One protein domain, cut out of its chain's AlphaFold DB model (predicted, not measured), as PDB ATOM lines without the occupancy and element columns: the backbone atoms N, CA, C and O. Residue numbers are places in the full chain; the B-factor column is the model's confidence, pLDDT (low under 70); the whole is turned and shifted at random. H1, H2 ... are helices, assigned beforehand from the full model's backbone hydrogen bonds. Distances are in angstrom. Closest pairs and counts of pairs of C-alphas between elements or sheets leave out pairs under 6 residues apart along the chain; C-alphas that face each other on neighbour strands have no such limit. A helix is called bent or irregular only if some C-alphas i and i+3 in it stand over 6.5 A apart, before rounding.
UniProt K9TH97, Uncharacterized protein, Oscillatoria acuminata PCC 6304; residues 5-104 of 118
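AT A GLANCE: This is residues 5 to 104 of the 118 residues of an uncharacterized protein of Oscillatoria acuminata PCC 6304 (UniProt K9TH97). Two long helices, H1 and H3, lie side by side, and bent H6 packs on H1 with both arms, H6a crossing it near one end. Short H2 and H4 lie at opposite ends of the pair; H5 packs on H6a. The 100 printed residues have six named helices, H1 to H6 in order: all helix, compact, radius of gyration of the C-alphas 13.5 A, spans 41 by 28 by 20 A.

HOW THE PARTS SIT: H1, residues 5 to 24, touches H3, residues 36 to 55, opposite ways at a shallow tilt of 20 degrees; the closest C-alphas, Ile 13 and Ile 49, are 4.7 A apart. H6, residues 83 to 104, assigned as one helix by its hydrogen bonds, is bent, with C-alphas 93 and 96 6.5 A apart. Its arm H6b, residues 96 to 104, touches H1, closest at C-alphas 96 and 17, 5.9 A. Every O i to N i+4 pair is within hydrogen-bond range in H1, H3 and H6b.

IN THESE COORDINATES: H1 spans 29.3 A from C-alpha 5 at (-60.011, -2.336, -38.949); H3 spans 28.6 A; H6b ends at C-alpha 104 at (-52.732, 13.088, -35.126).

THE WHOLE: The printed part has no cut and no long link; residues 70 to 83 are under pLDDT 70.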
ATOM      1  N   ARG A   5     -61.281  -1.683 -38.604       90.06
ATOM      2  CA  ARG A   5     -60.011  -2.336 -38.949       90.06
ATOM      3  C   ARG A   5     -58.943  -1.352 -39.442       90.06
ATOM      4  O   ARG A   5     -57.784  -1.478 -39.075       90.06
ATOM      5  N   ASP A   6     -59.325  -0.392 -40.278       91.00
ATOM      6  CA  ASP A   6     -58.386   0.596 -40.815       91.00
ATOM      7  C   ASP A   6     -57.972   1.604 -39.741       91.00
ATOM      8  O   ASP A   6     -56.830   2.046 -39.735       91.00
ATOM      9  N   LEU A   7     -58.869   1.911 -38.796       91.31
ATOM     10  CA  LEU A   7     -58.525   2.692 -37.611       91.31
ATOM     11  C   LEU A   7     -57.412   2.011 -36.804       91.31
ATOM     12  O   LEU A   7     -56.445   2.677 -36.451       91.31
ATOM     13  N   GLN A   8     -57.506   0.695 -36.579       92.12
ATOM     14  CA  GLN A   8     -56.450  -0.051 -35.888       92.12
ATOM     15  C   GLN A   8     -55.106   0.052 -36.619       92.12
ATOM     16  O   GLN A   8     -54.097   0.332 -35.987       92.12
ATOM     17  N   TYR A   9     -55.081  -0.093 -37.948       93.62
ATOM     18  CA  TYR A   9     -53.832   0.049 -38.706       93.62
ATOM     19  C   TYR A   9     -53.248   1.459 -38.624       93.62
ATOM     20  O   TYR A   9     -52.041   1.607 -38.472       93.62
ATOM     21  N   LEU A  10     -54.080   2.501 -38.681       93.44
ATOM     22  CA  LEU A  10     -53.611   3.879 -38.515       93.44
ATOM     23  C   LEU A  10     -53.055   4.132 -37.103       93.44
ATOM     24  O   LEU A  10     -52.066   4.849 -36.963       93.44
ATOM     25  N   LEU A  11     -53.645   3.516 -36.075       93.94
ATOM     26  CA  LEU A  11     -53.123   3.552 -34.706       93.94
ATOM     27  C   LEU A  11     -51.794   2.797 -34.584       93.94
ATOM     28  O   LEU A  11     -50.850   3.337 -34.010       93.94
ATOM     29  N   ASP A  12     -51.679   1.605 -35.171       94.06
ATOM     30  CA  ASP A  12     -50.437   0.823 -35.176       94.06
ATOM     31  C   ASP A  12     -49.289   1.601 -35.841       94.06
ATOM     32  O   ASP A  12     -48.156   1.586 -35.343       94.06
ATOM     33  N   ILE A  13     -49.587   2.318 -36.936       94.19
ATOM     34  CA  ILE A  13     -48.645   3.218 -37.611       94.19
ATOM     35  C   ILE A  13     -48.232   4.349 -36.667       94.19
ATOM     36  O   ILE A  13     -47.039   4.549 -36.447       94.19
ATOM     37  N   LEU A  14     -49.201   5.065 -36.084       95.44
ATOM     38  CA  LEU A  14     -48.933   6.206 -35.206       95.44
ATOM     39  C   LEU A  14     -48.077   5.805 -33.996       95.44
ATOM     40  O   LEU A  14     -47.078   6.460 -33.696       95.44
ATOM     41  N   ILE A  15     -48.447   4.719 -33.316       96.81
ATOM     42  CA  ILE A  15     -47.730   4.207 -32.143       96.81
ATOM     43  C   ILE A  15     -46.314   3.783 -32.536       96.81
ATOM     44  O   ILE A  15     -45.349   4.151 -31.866       96.81
ATOM     45  N   SER A  16     -46.159   3.047 -33.639       96.44
ATOM     46  CA  SER A  16     -44.841   2.580 -34.084       96.44
ATOM     47  C   SER A  16     -43.928   3.730 -34.505       96.44
ATOM     48  O   SER A  16     -42.746   3.707 -34.166       96.44
ATOM     49  N   ALA A  17     -44.473   4.754 -35.167       95.88
ATOM     50  CA  ALA A  17     -43.733   5.954 -35.540       95.88
ATOM     51  C   ALA A  17     -43.246   6.721 -34.299       95.88
ATOM     52  O   ALA A  17     -42.065   7.052 -34.199       95.88
ATOM     53  N   LYS A  18     -44.124   6.925 -33.309       97.50
ATOM     54  CA  LYS A  18     -43.764   7.566 -32.033       97.50
ATOM     55  C   LYS A  18     -42.702   6.786 -31.263       97.50
ATOM     56  O   LYS A  18     -41.784   7.396 -30.720       97.50
ATOM     57  N   LEU A  19     -42.801   5.457 -31.226       98.25
ATOM     58  CA  LEU A  19     -41.792   4.607 -30.591       98.25
ATOM     59  C   LEU A  19     -40.433   4.729 -31.287       98.25
ATOM     60  O   LEU A  19     -39.436   4.939 -30.607       98.25
ATOM     61  N   ALA A  20     -40.388   4.667 -32.622       96.94
ATOM     62  CA  ALA A  20     -39.139   4.818 -33.371       96.94
ATOM     63  C   ALA A  20     -38.472   6.180 -33.107       96.94
ATOM     64  O   ALA A  20     -37.281   6.226 -32.804       96.94
ATOM     65  N   LEU A  21     -39.252   7.269 -33.132       97.69
ATOM     66  CA  LEU A  21     -38.782   8.614 -32.776       97.69
ATOM     67  C   LEU A  21     -38.254   8.677 -31.338       97.69
ATOM     68  O   LEU A  21     -37.213   9.277 -31.076       97.69
ATOM     69  N   ASN A  22     -38.955   8.046 -30.394       98.12
ATOM     70  CA  ASN A  22     -38.542   8.016 -28.996       98.12
ATOM     71  C   ASN A  22     -37.210   7.276 -28.808       98.12
ATOM     72  O   ASN A  22     -36.332   7.799 -28.118       98.12
ATOM     73  N   TYR A  23     -37.039   6.119 -29.453       97.56
ATOM     74  CA  TYR A  23     -35.824   5.309 -29.352       97.56
ATOM     75  C   TYR A  23     -34.576   6.073 -29.798       97.56
ATOM     76  O   TYR A  23     -33.534   5.960 -29.159       97.56
ATOM     77  N   VAL A  24     -34.686   6.894 -30.846       96.75
ATOM     78  CA  VAL A  24     -33.546   7.660 -31.376       96.75
ATOM     79  C   VAL A  24     -33.418   9.071 -30.800       96.75
ATOM     80  O   VAL A  24     -32.474   9.778 -31.135       96.75
ATOM     81  N   SER A  25     -34.339   9.506 -29.932       96.00
ATOM     82  CA  SER A  25     -34.436  10.903 -29.470       96.00
ATOM     83  C   SER A  25     -33.180  11.444 -28.775       96.00
ATOM     84  O   SER A  25     -32.980  12.656 -28.709       96.00
ATOM     85  N   ARG A  26     -32.338  10.554 -28.240       93.31
ATOM     86  CA  ARG A  26     -31.066  10.887 -27.576       93.31
ATOM     87  C   ARG A  26     -29.846  10.328 -28.302       93.31
ATOM     88  O   ARG A  26     -28.742  10.399 -27.771       93.31
ATOM     89  N   SER A  27     -30.048   9.777 -29.492       95.31
ATOM     90  CA  SER A  27     -28.998   9.152 -30.282       95.31
ATOM     91  C   SER A  27     -28.455  10.147 -31.304       95.31
ATOM     92  O   SER A  27     -29.199  10.920 -31.904       95.31
ATOM     93  N   SER A  28     -27.145  10.122 -31.525       96.62
ATOM     94  CA  SER A  28     -26.537  10.666 -32.735       96.62
ATOM     95  C   SER A  28     -26.489   9.588 -33.820       96.62
ATOM     96  O   SER A  28     -26.635   8.396 -33.538       96.62
ATOM     97  N   TRP A  29     -26.197   9.998 -35.057       94.75
ATOM     98  CA  TRP A  29     -25.896   9.063 -36.142       94.75
ATOM     99  C   TRP A  29     -24.791   8.065 -35.754       94.75
ATOM    100  O   TRP A  29     -24.955   6.862 -35.921       94.75
ATOM    101  N   SER A  30     -23.693   8.546 -35.160       95.00
ATOM    102  CA  SER A  30     -22.576   7.680 -34.763       95.00
ATOM    103  C   SER A  30     -22.978   6.655 -33.702       95.00
ATOM    104  O   SER A  30     -22.645   5.485 -33.848       95.00
ATOM    105  N   SER A  31     -23.743   7.056 -32.676       95.62
ATOM    106  CA  SER A  31     -24.220   6.107 -31.660       95.62
ATOM    107  C   SER A  31     -25.239   5.118 -32.227       95.62
ATOM    108  O   SER A  31     -25.286   3.978 -31.790       95.62
ATOM    109  N   PHE A  32     -26.044   5.539 -33.207       95.38
ATOM    110  CA  PHE A  32     -27.009   4.662 -33.864       95.38
ATOM    111  C   PHE A  32     -26.316   3.565 -34.677       95.38
ATOM    112  O   PHE A  32     -26.691   2.404 -34.561       95.38
ATOM    113  N   VAL A  33     -25.275   3.904 -35.447       93.81
ATOM    114  CA  VAL A  33     -24.518   2.940 -36.273       93.81
ATOM    115  C   VAL A  33     -23.760   1.902 -35.434       93.81
ATOM    116  O   VAL A  33     -23.531   0.788 -35.901       93.81
ATOM    117  N   GLU A  34     -23.395   2.232 -34.196       95.19
ATOM    118  CA  GLU A  34     -22.697   1.311 -33.286       95.19
ATOM    119  C   GLU A  34     -23.648   0.451 -32.430       95.19
ATOM    120  O   GLU A  34     -23.225  -0.570 -31.886       95.19
ATOM    121  N   ASP A  35     -24.930   0.816 -32.335       96.00
ATOM    122  CA  ASP A  35     -25.928   0.124 -31.514       96.00
ATOM    123  C   ASP A  35     -26.875  -0.736 -32.367       96.00
ATOM    124  O   ASP A  35     -27.929  -0.295 -32.831       96.00
ATOM    125  N   VAL A  36     -26.505  -2.007 -32.549       93.94
ATOM    126  CA  VAL A  36     -27.293  -2.988 -33.317       93.94
ATOM    127  C   VAL A  36     -28.683  -3.210 -32.710       93.94
ATOM    128  O   VAL A  36     -29.659  -3.362 -33.438       93.94
ATOM    129  N   GLN A  37     -28.817  -3.177 -31.382       96.44
ATOM    130  CA  GLN A  37     -30.111  -3.391 -30.735       96.44
ATOM    131  C   GLN A  37     -31.067  -2.223 -31.009       96.44
ATOM    132  O   GLN A  37     -32.269  -2.428 -31.224       96.44
ATOM    133  N   LEU A  38     -30.543  -0.997 -31.018       96.12
ATOM    134  CA  LEU A  38     -31.303   0.182 -31.408       96.12
ATOM    135  C   LEU A  38     -31.694   0.122 -32.890       96.12
ATOM    136  O   LEU A  38     -32.853   0.394 -33.215       96.12
ATOM    137  N   GLN A  39     -30.771  -0.281 -33.771       93.88
ATOM    138  CA  GLN A  39     -31.053  -0.485 -35.198       93.88
ATOM    139  C   GLN A  39     -32.198  -1.481 -35.398       93.88
ATOM    140  O   GLN A  39     -33.195  -1.136 -36.033       93.88
ATOM    141  N   ASP A  40     -32.111  -2.666 -34.791       93.25
ATOM    142  CA  ASP A  40     -33.137  -3.708 -34.879       93.25
ATOM    143  C   ASP A  40     -34.493  -3.210 -34.364       93.25
ATOM    144  O   ASP A  40     -35.537  -3.433 -34.984       93.25
ATOM    145  N   SER A  41     -34.487  -2.480 -33.246       95.62
ATOM    146  CA  SER A  41     -35.702  -1.915 -32.651       95.62
ATOM    147  C   SER A  41     -36.378  -0.921 -33.593       95.62
ATOM    148  O   SER A  41     -37.596  -0.987 -33.788       95.62
ATOM    149  N   VAL A  42     -35.599  -0.028 -34.205       94.69
ATOM    150  CA  VAL A  42     -36.085   0.955 -35.178       94.69
ATOM    151  C   VAL A  42     -36.593   0.261 -36.438       94.69
ATOM    152  O   VAL A  42     -37.749   0.468 -36.808       94.69
ATOM    153  N   ILE A  43     -35.794  -0.613 -37.052       91.88
ATOM    154  CA  ILE A  43     -36.163  -1.364 -38.263       91.88
ATOM    155  C   ILE A  43     -37.473  -2.119 -38.033       91.88
ATOM    156  O   ILE A  43     -38.404  -2.017 -38.833       91.88
ATOM    157  N   ARG A  44     -37.622  -2.778 -36.880       93.06
ATOM    158  CA  ARG A  44     -38.853  -3.485 -36.529       93.06
ATOM    159  C   ARG A  44     -40.073  -2.562 -36.490       93.06
ATOM    160  O   ARG A  44     -41.156  -2.998 -36.878       93.06
ATOM    161  N   ARG A  45     -39.946  -1.321 -36.000       95.25
ATOM    162  CA  ARG A  45     -41.051  -0.337 -36.013       95.25
ATOM    163  C   ARG A  45     -41.408   0.080 -37.436       95.25
ATOM    164  O   ARG A  45     -42.590   0.117 -37.767       95.25
ATOM    165  N   LEU A  46     -40.402   0.320 -38.270       92.25
ATOM    166  CA  LEU A  46     -40.563   0.661 -39.683       92.25
ATOM    167  C   LEU A  46     -41.283  -0.459 -40.465       92.25
ATOM    168  O   LEU A  46     -42.180  -0.196 -41.266       92.25
ATOM    169  N   GLU A  47     -40.992  -1.726 -40.161       89.19
ATOM    170  CA  GLU A  47     -41.718  -2.873 -40.721       89.19
ATOM    171  C   GLU A  47     -43.196  -2.927 -40.299       89.19
ATOM    172  O   GLU A  47     -44.052  -3.243 -41.129       89.19
ATOM    173  N   VAL A  48     -43.520  -2.622 -39.028       92.12
ATOM    174  CA  VAL A  48     -44.927  -2.544 -38.578       92.12
ATOM    175  C   VAL A  48     -45.674  -1.484 -39.376       92.12
ATOM    176  O   VAL A  48     -46.771  -1.763 -39.858       92.12
ATOM    177  N   ILE A  49     -45.071  -0.302 -39.532       92.12
ATOM    178  CA  ILE A  49     -45.652   0.808 -40.291       92.12
ATOM    179  C   ILE A  49     -45.962   0.350 -41.718       92.12
ATOM    180  O   ILE A  49     -47.118   0.397 -42.136       92.12
ATOM    181  N   GLY A  50     -44.969  -0.193 -42.429       88.06
ATOM    182  CA  GLY A  50     -45.147  -0.626 -43.816       88.06
ATOM    183  C   GLY A  50     -46.202  -1.728 -43.997       88.06
ATOM    184  O   GLY A  50     -46.976  -1.698 -44.957       88.06
ATOM    185  N   GLU A  51     -46.282  -2.701 -43.083       88.69
ATOM    186  CA  GLU A  51     -47.306  -3.751 -43.161       88.69
ATOM    187  C   GLU A  51     -48.711  -3.217 -42.845       88.69
ATOM    188  O   GLU A  51     -49.676  -3.605 -43.509       88.69
ATOM    189  N   ALA A  52     -48.843  -2.312 -41.874       91.38
ATOM    190  CA  ALA A  52     -50.114  -1.673 -41.547       91.38
ATOM    191  C   ALA A  52     -50.614  -0.793 -42.708       91.38
ATOM    192  O   ALA A  52     -51.773  -0.918 -43.108       91.38
ATOM    193  N   GLU A  53     -49.735   0.001 -43.329       89.06
ATOM    194  CA  GLU A  53     -50.050   0.801 -44.522       89.06
ATOM    195  C   GLU A  53     -50.580  -0.067 -45.670       89.06
ATOM    196  O   GLU A  53     -51.616   0.228 -46.277       89.06
ATOM    197  N   ARG A  54     -49.917  -1.202 -45.933       86.81
ATOM    198  CA  ARG A  54     -50.321  -2.148 -46.981       86.81
ATOM    199  C   ARG A  54     -51.722  -2.715 -46.742       86.81
ATOM    200  O   ARG A  54     -52.447  -2.988 -47.705       86.81
ATOM    201  N   ARG A  55     -52.112  -2.897 -45.478       90.69
ATOM    202  CA  ARG A  55     -53.409  -3.464 -45.082       90.69
ATOM    203  C   ARG A  55     -54.556  -2.455 -45.052       90.69
ATOM    204  O   ARG A  55     -55.712  -2.887 -44.988       90.69
ATOM    205  N   LEU A  56     -54.273  -1.154 -45.144       90.56
ATOM    206  CA  LEU A  56     -55.311  -0.132 -45.288       90.56
ATOM    207  C   LEU A  56     -56.174  -0.419 -46.517       90.56
ATOM    208  O   LEU A  56     -55.662  -0.773 -47.586       90.56
ATOM    209  N   SER A  57     -57.491  -0.251 -46.378       91.19
ATOM    210  CA  SER A  57     -58.390  -0.359 -47.523       91.19
ATOM    211  C   SER A  57     -58.139   0.759 -48.535       91.19
ATOM    212  O   SER A  57     -57.726   1.866 -48.183       91.19
ATOM    213  N   GLU A  58     -58.463   0.489 -49.799       86.94
ATOM    214  CA  GLU A  58     -58.328   1.474 -50.877       86.94
ATOM    215  C   GLU A  58     -59.107   2.760 -50.580       86.94
ATOM    216  O   GLU A  58     -58.605   3.862 -50.770       86.94
ATOM    217  N   ARG A  59     -60.307   2.631 -50.001       88.06
ATOM    218  CA  ARG A  59     -61.119   3.777 -49.579       88.06
ATOM    219  C   ARG A  59     -60.359   4.684 -48.609       88.06
ATOM    220  O   ARG A  59     -60.401   5.903 -48.763       88.06
ATOM    221  N   THR A  60     -59.694   4.095 -47.617       87.75
ATOM    222  CA  THR A  60     -58.924   4.847 -46.621       87.75
ATOM    223  C   THR A  60     -57.706   5.498 -47.261       87.75
ATOM    224  O   THR A  60     -57.517   6.698 -47.068       87.75
ATOM    225  N   ARG A  61     -56.954   4.774 -48.103       83.38
ATOM    226  CA  ARG A  61     -55.814   5.342 -48.844       83.38
ATOM    227  C   ARG A  61     -56.216   6.534 -49.709       83.38
ATOM    228  O   ARG A  61     -55.556   7.564 -49.659       83.38
ATOM    229  N   VAL A  62     -57.334   6.442 -50.430       84.69
ATOM    230  CA  VAL A  62     -57.860   7.555 -51.239       84.69
ATOM    231  C   VAL A  62     -58.236   8.746 -50.354       84.69
ATOM    232  O   VAL A  62     -57.866   9.884 -50.655       84.69
ATOM    233  N   SER A  63     -58.929   8.499 -49.236       84.00
ATOM    234  CA  SER A  63     -59.335   9.564 -48.307       84.00
ATOM    235  C   SER A  63     -58.160  10.245 -47.599       84.00
ATOM    236  O   SER A  63     -58.245  11.427 -47.280       84.00
ATOM    237  N   LEU A  64     -57.061   9.514 -47.396       83.06
ATOM    238  CA  LEU A  64     -55.849   9.963 -46.712       83.06
ATOM    239  C   LEU A  64     -54.680  10.165 -47.684       83.06
ATOM    240  O   LEU A  64     -53.527  10.132 -47.279       83.06
ATOM    241  N   SER A  65     -54.965  10.425 -48.960       78.56
ATOM    242  CA  SER A  65     -53.958  10.588 -50.024       78.56
ATOM    243  C   SER A  65     -52.972  11.745 -49.808       78.56
ATOM    244  O   SER A  65     -51.969  11.835 -50.507       78.56
ATOM    245  N   ARG A  66     -53.247  12.632 -48.843       78.31
ATOM    246  CA  ARG A  66     -52.354  13.722 -48.421       78.31
ATOM    247  C   ARG A  66     -51.382  13.326 -47.308       78.31
ATOM    248  O   ARG A  66     -50.491  14.111 -47.005       78.31
ATOM    249  N   ILE A  67     -51.570  12.162 -46.681       78.88
ATOM    250  CA  ILE A  67     -50.651  11.650 -45.665       78.88
ATOM    251  C   ILE A  67     -49.431  11.066 -46.386       78.88
ATOM    252  O   ILE A  67     -49.609  10.256 -47.301       78.88
ATOM    253  N   PRO A  68     -48.204  11.452 -45.994       73.69
ATOM    254  CA  PRO A  68     -46.981  10.938 -46.593       73.69
ATOM    255  C   PRO A  68     -46.698   9.527 -46.065       73.69
ATOM    256  O   PRO A  68     -45.810   9.325 -45.244       73.69
ATOM    257  N   PHE A  69     -47.493   8.549 -46.502       74.06
ATOM    258  CA  PHE A  69     -47.250   7.148 -46.178       74.06
ATOM    259  C   PHE A  69     -45.858   6.744 -46.651       74.06
ATOM    260  O   PHE A  69     -45.461   6.991 -47.798       74.06
ATOM    261  N   ILE A  70     -45.108   6.143 -45.742       67.25
ATOM    262  CA  ILE A  70     -43.730   5.777 -45.984       67.25
ATOM    263  C   ILE A  70     -43.791   4.373 -46.557       67.25
ATOM    264  O   ILE A  70     -43.817   3.389 -45.826       67.25
ATOM    265  N   MET A  71     -43.796   4.261 -47.884       63.25
ATOM    266  CA  MET A  71     -43.698   2.974 -48.579       63.25
ATOM    267  C   MET A  71     -42.304   2.351 -48.337       63.25
ATOM    268  O   MET A  71     -41.448   2.311 -49.222       63.25
ATOM    269  N   MET A  72     -42.057   1.877 -47.111       57.25
ATOM    270  CA  MET A  72     -40.734   1.545 -46.560       57.25
ATOM    271  C   MET A  72     -40.080   0.367 -47.270       57.25
ATOM    272  O   MET A  72     -38.856   0.289 -47.372       57.25
ATOM    273  N   ARG A  73     -40.894  -0.546 -47.814       51.19
ATOM    274  CA  ARG A  73     -40.395  -1.784 -48.418       51.19
ATOM    275  C   ARG A  73     -39.503  -1.539 -49.639       51.19
ATOM    276  O   ARG A  73     -38.614  -2.342 -49.891       51.19
ATOM    277  N   ASN A  74     -39.696  -0.428 -50.351       51.28
ATOM    278  CA  ASN A  74     -38.878  -0.095 -51.520       51.28
ATOM    279  C   ASN A  74     -37.586   0.661 -51.162       51.28
ATOM    280  O   ASN A  74     -36.735   0.825 -52.028       51.28
ATOM    281  N   ARG A  75     -37.436   1.133 -49.916       54.50
ATOM    282  CA  ARG A  75     -36.279   1.925 -49.462       54.50
ATOM    283  C   ARG A  75     -35.271   1.125 -48.629       54.50
ATOM    284  O   ARG A  75     -34.087   1.414 -48.703       54.50
ATOM    285  N   ILE A  76     -35.724   0.126 -47.866       56.91
ATOM    286  CA  ILE A  76     -34.862  -0.646 -46.943       56.91
ATOM    287  C   ILE A  76     -34.170  -1.833 -47.640       56.91
ATOM    288  O   ILE A  76     -33.145  -2.318 -47.173       56.91
ATOM    289  N   ILE A  77     -34.687  -2.298 -48.782       49.25
ATOM    290  CA  ILE A  77     -34.133  -3.450 -49.505       49.25
ATOM    291  C   ILE A  77     -33.334  -2.951 -50.711       49.25
ATOM    292  O   ILE A  77     -33.808  -3.010 -51.841       49.25
ATOM    293  N   HIS A  78     -32.118  -2.460 -50.482       46.38
ATOM    294  CA  HIS A  78     -31.094  -2.465 -51.521       46.38
ATOM    295  C   HIS A  78     -29.739  -2.842 -50.927       46.38
ATOM    296  O   HIS A  78     -29.409  -2.495 -49.798       46.38
ATOM    297  N   GLU A  79     -29.009  -3.639 -51.698       43.34
ATOM    298  CA  GLU A  79     -27.735  -4.267 -51.372       43.34
ATOM    299  C   GLU A  79     -26.709  -3.226 -50.865       43.34
ATOM    300  O   GLU A  79     -26.587  -2.158 -51.461       43.34
ATOM    301  N   TYR A  80     -25.975  -3.579 -49.795       48.34
ATOM    302  CA  TYR A  80     -24.904  -2.863 -49.061       48.34
ATOM    303  C   TYR A  80     -25.262  -2.211 -47.703       48.34
ATOM    304  O   TYR A  80     -25.993  -1.227 -47.598       48.34
ATOM    305  N   ASP A  81     -24.586  -2.714 -46.662       52.00
ATOM    306  CA  ASP A  81     -24.834  -2.526 -45.219       52.00
ATOM    307  C   ASP A  81     -24.760  -1.085 -44.672       52.00
ATOM    308  O   ASP A  81     -25.188  -0.838 -43.549       52.00
ATOM    309  N   LYS A  82     -24.237  -0.108 -45.424       56.34
ATOM    310  CA  LYS A  82     -24.152   1.296 -44.960       56.34
ATOM    311  C   LYS A  82     -25.261   2.193 -45.497       56.34
ATOM    312  O   LYS A  82     -25.779   3.020 -44.754       56.34
ATOM    313  N   ILE A  83     -25.650   2.002 -46.755       60.22
ATOM    314  CA  ILE A  83     -26.660   2.845 -47.411       60.22
ATOM    315  C   ILE A  83     -28.054   2.562 -46.819       60.22
ATOM    316  O   ILE A  83     -28.875   3.466 -46.711       60.22
ATOM    317  N   VAL A  84     -28.301   1.338 -46.334       76.75
ATOM    318  CA  VAL A  84     -29.569   0.969 -45.678       76.75
ATOM    319  C   VAL A  84     -29.753   1.674 -44.329       76.75
ATOM    320  O   VAL A  84     -30.839   2.184 -44.058       76.75
ATOM    321  N   LEU A  85     -28.711   1.742 -43.491       87.06
ATOM    322  CA  LEU A  85     -28.812   2.374 -42.169       87.06
ATOM    323  C   LEU A  85     -29.008   3.891 -42.265       87.06
ATOM    324  O   LEU A  85     -29.767   4.445 -41.472       87.06
ATOM    325  N   GLU A  86     -28.377   4.550 -43.244       88.19
ATOM    326  CA  GLU A  86     -28.586   5.982 -43.509       88.19
ATOM    327  C   GLU A  86     -30.042   6.248 -43.887       88.19
ATOM    328  O   GLU A  86     -30.683   7.123 -43.310       88.19
ATOM    329  N   VAL A  87     -30.610   5.423 -44.770       86.75
ATOM    330  CA  VAL A  87     -32.018   5.536 -45.163       86.75
ATOM    331  C   VAL A  87     -32.954   5.288 -43.981       86.75
ATOM    332  O   VAL A  87     -33.935   6.013 -43.823       86.75
ATOM    333  N   VAL A  88     -32.671   4.295 -43.132       90.19
ATOM    334  CA  VAL A  88     -33.436   4.043 -41.899       90.19
ATOM    335  C   VAL A  88     -33.404   5.273 -40.992       90.19
ATOM    336  O   VAL A  88     -34.456   5.736 -40.551       90.19
ATOM    337  N   TRP A  89     -32.216   5.823 -40.749       93.38
ATOM    338  CA  TRP A  89     -32.030   6.993 -39.902       93.38
ATOM    339  C   TRP A  89     -32.748   8.226 -40.450       93.38
ATOM    340  O   TRP A  89     -33.528   8.846 -39.728       93.38
ATOM    341  N   ASP A  90     -32.561   8.540 -41.731       90.81
ATOM    342  CA  ASP A  90     -33.218   9.671 -42.385       90.81
ATOM    343  C   ASP A  90     -34.733   9.522 -42.379       90.81
ATOM    344  O   ASP A  90     -35.448  10.481 -42.096       90.81
ATOM    345  N   THR A  91     -35.241   8.312 -42.605       90.88
ATOM    346  CA  THR A  91     -36.684   8.073 -42.558       90.88
ATOM    347  C   THR A  91     -37.245   8.359 -41.163       90.88
ATOM    348  O   THR A  91     -38.305   8.970 -41.028       90.88
ATOM    349  N   VAL A  92     -36.527   7.969 -40.106       93.88
ATOM    350  CA  VAL A  92     -36.948   8.260 -38.730       93.88
ATOM    351  C   VAL A  92     -36.859   9.748 -38.413       93.88
ATOM    352  O   VAL A  92     -37.766  10.277 -37.784       93.88
ATOM    353  N   GLN A  93     -35.798  10.430 -38.839       94.12
ATOM    354  CA  GLN A  93     -35.571  11.831 -38.478       94.12
ATOM    355  C   GLN A  93     -36.383  12.821 -39.323       94.12
ATOM    356  O   GLN A  93     -36.711  13.903 -38.841       94.12
ATOM    357  N   GLN A  94     -36.695  12.479 -40.574       90.56
ATOM    358  CA  GLN A  94     -37.287  13.403 -41.545       90.56
ATOM    359  C   GLN A  94     -38.737  13.042 -41.882       90.56
ATOM    360  O   GLN A  94     -39.606  13.912 -41.835       90.56
ATOM    361  N   ASP A  95     -39.023  11.769 -42.170       90.69
ATOM    362  CA  ASP A  95     -40.340  11.356 -42.674       90.69
ATOM    363  C   ASP A  95     -41.333  11.062 -41.529       90.69
ATOM    364  O   ASP A  95     -42.491  11.496 -41.568       90.69
ATOM    365  N   LEU A  96     -40.896  10.358 -40.472       93.81
ATOM    366  CA  LEU A  96     -41.776   9.994 -39.351       93.81
ATOM    367  C   LEU A  96     -42.392  11.191 -38.607       93.81
ATOM    368  O   LEU A  96     -43.574  11.088 -38.268       93.81
ATOM    369  N   PRO A  97     -41.695  12.317 -38.351       94.56
ATOM    370  CA  PRO A  97     -42.315  13.465 -37.691       94.56
ATOM    371  C   PRO A  97     -43.522  14.002 -38.469       94.56
ATOM    372  O   PRO A  97     -44.581  14.237 -37.886       94.56
ATOM    373  N   THR A  98     -43.401  14.127 -39.795       91.94
ATOM    374  CA  THR A  98     -44.499  14.593 -40.654       91.94
ATOM    375  C   THR A  98     -45.638  13.577 -40.724       91.94
ATOM    376  O   THR A  98     -46.813  13.961 -40.739       91.94
ATOM    377  N   LEU A  99     -45.320  12.278 -40.730       91.12
ATOM    378  CA  LEU A  99     -46.322  11.215 -40.661       91.12
ATOM    379  C   LEU A  99     -47.124  11.286 -39.353       91.12
ATOM    380  O   LEU A  99     -48.355  11.259 -39.396       91.12
ATOM    381  N   VAL A 100     -46.446  11.421 -38.208       94.38
ATOM    382  CA  VAL A 100     -47.086  11.549 -36.887       94.38
ATOM    383  C   VAL A 100     -48.010  12.761 -36.855       94.38
ATOM    384  O   VAL A 100     -49.189  12.606 -36.548       94.38
ATOM    385  N   GLU A 101     -47.518  13.935 -37.258       93.19
ATOM    386  CA  GLU A 101     -48.317  15.164 -37.278       93.19
ATOM    387  C   GLU A 101     -49.568  15.021 -38.164       93.19
ATOM    388  O   GLU A 101     -50.656  15.495 -37.829       93.19
ATOM    389  N   SER A 102     -49.433  14.345 -39.307       91.06
ATOM    390  CA  SER A 102     -50.546  14.109 -40.228       91.06
ATOM    391  C   SER A 102     -51.587  13.152 -39.646       91.06
ATOM    392  O   SER A 102     -52.788  13.375 -39.808       91.06
ATOM    393  N   LEU A 103     -51.141  12.096 -38.960       91.56
ATOM    394  CA  LEU A 103     -52.017  11.098 -38.350       91.56
ATOM    395  C   LEU A 103     -52.756  11.645 -37.127       91.56
ATOM    396  O   LEU A 103     -53.948  11.390 -36.980       91.56
ATOM    397  N   GLU A 104     -52.102  12.453 -36.294       92.69
ATOM    398  CA  GLU A 104     -52.732  13.088 -35.126       92.69
ATOM    399  C   GLU A 104     -53.859  14.059 -35.501       92.69
ATOM    400  O   GLU A 104     -54.784  14.260 -34.722       92.69
TER     401      GLU A 104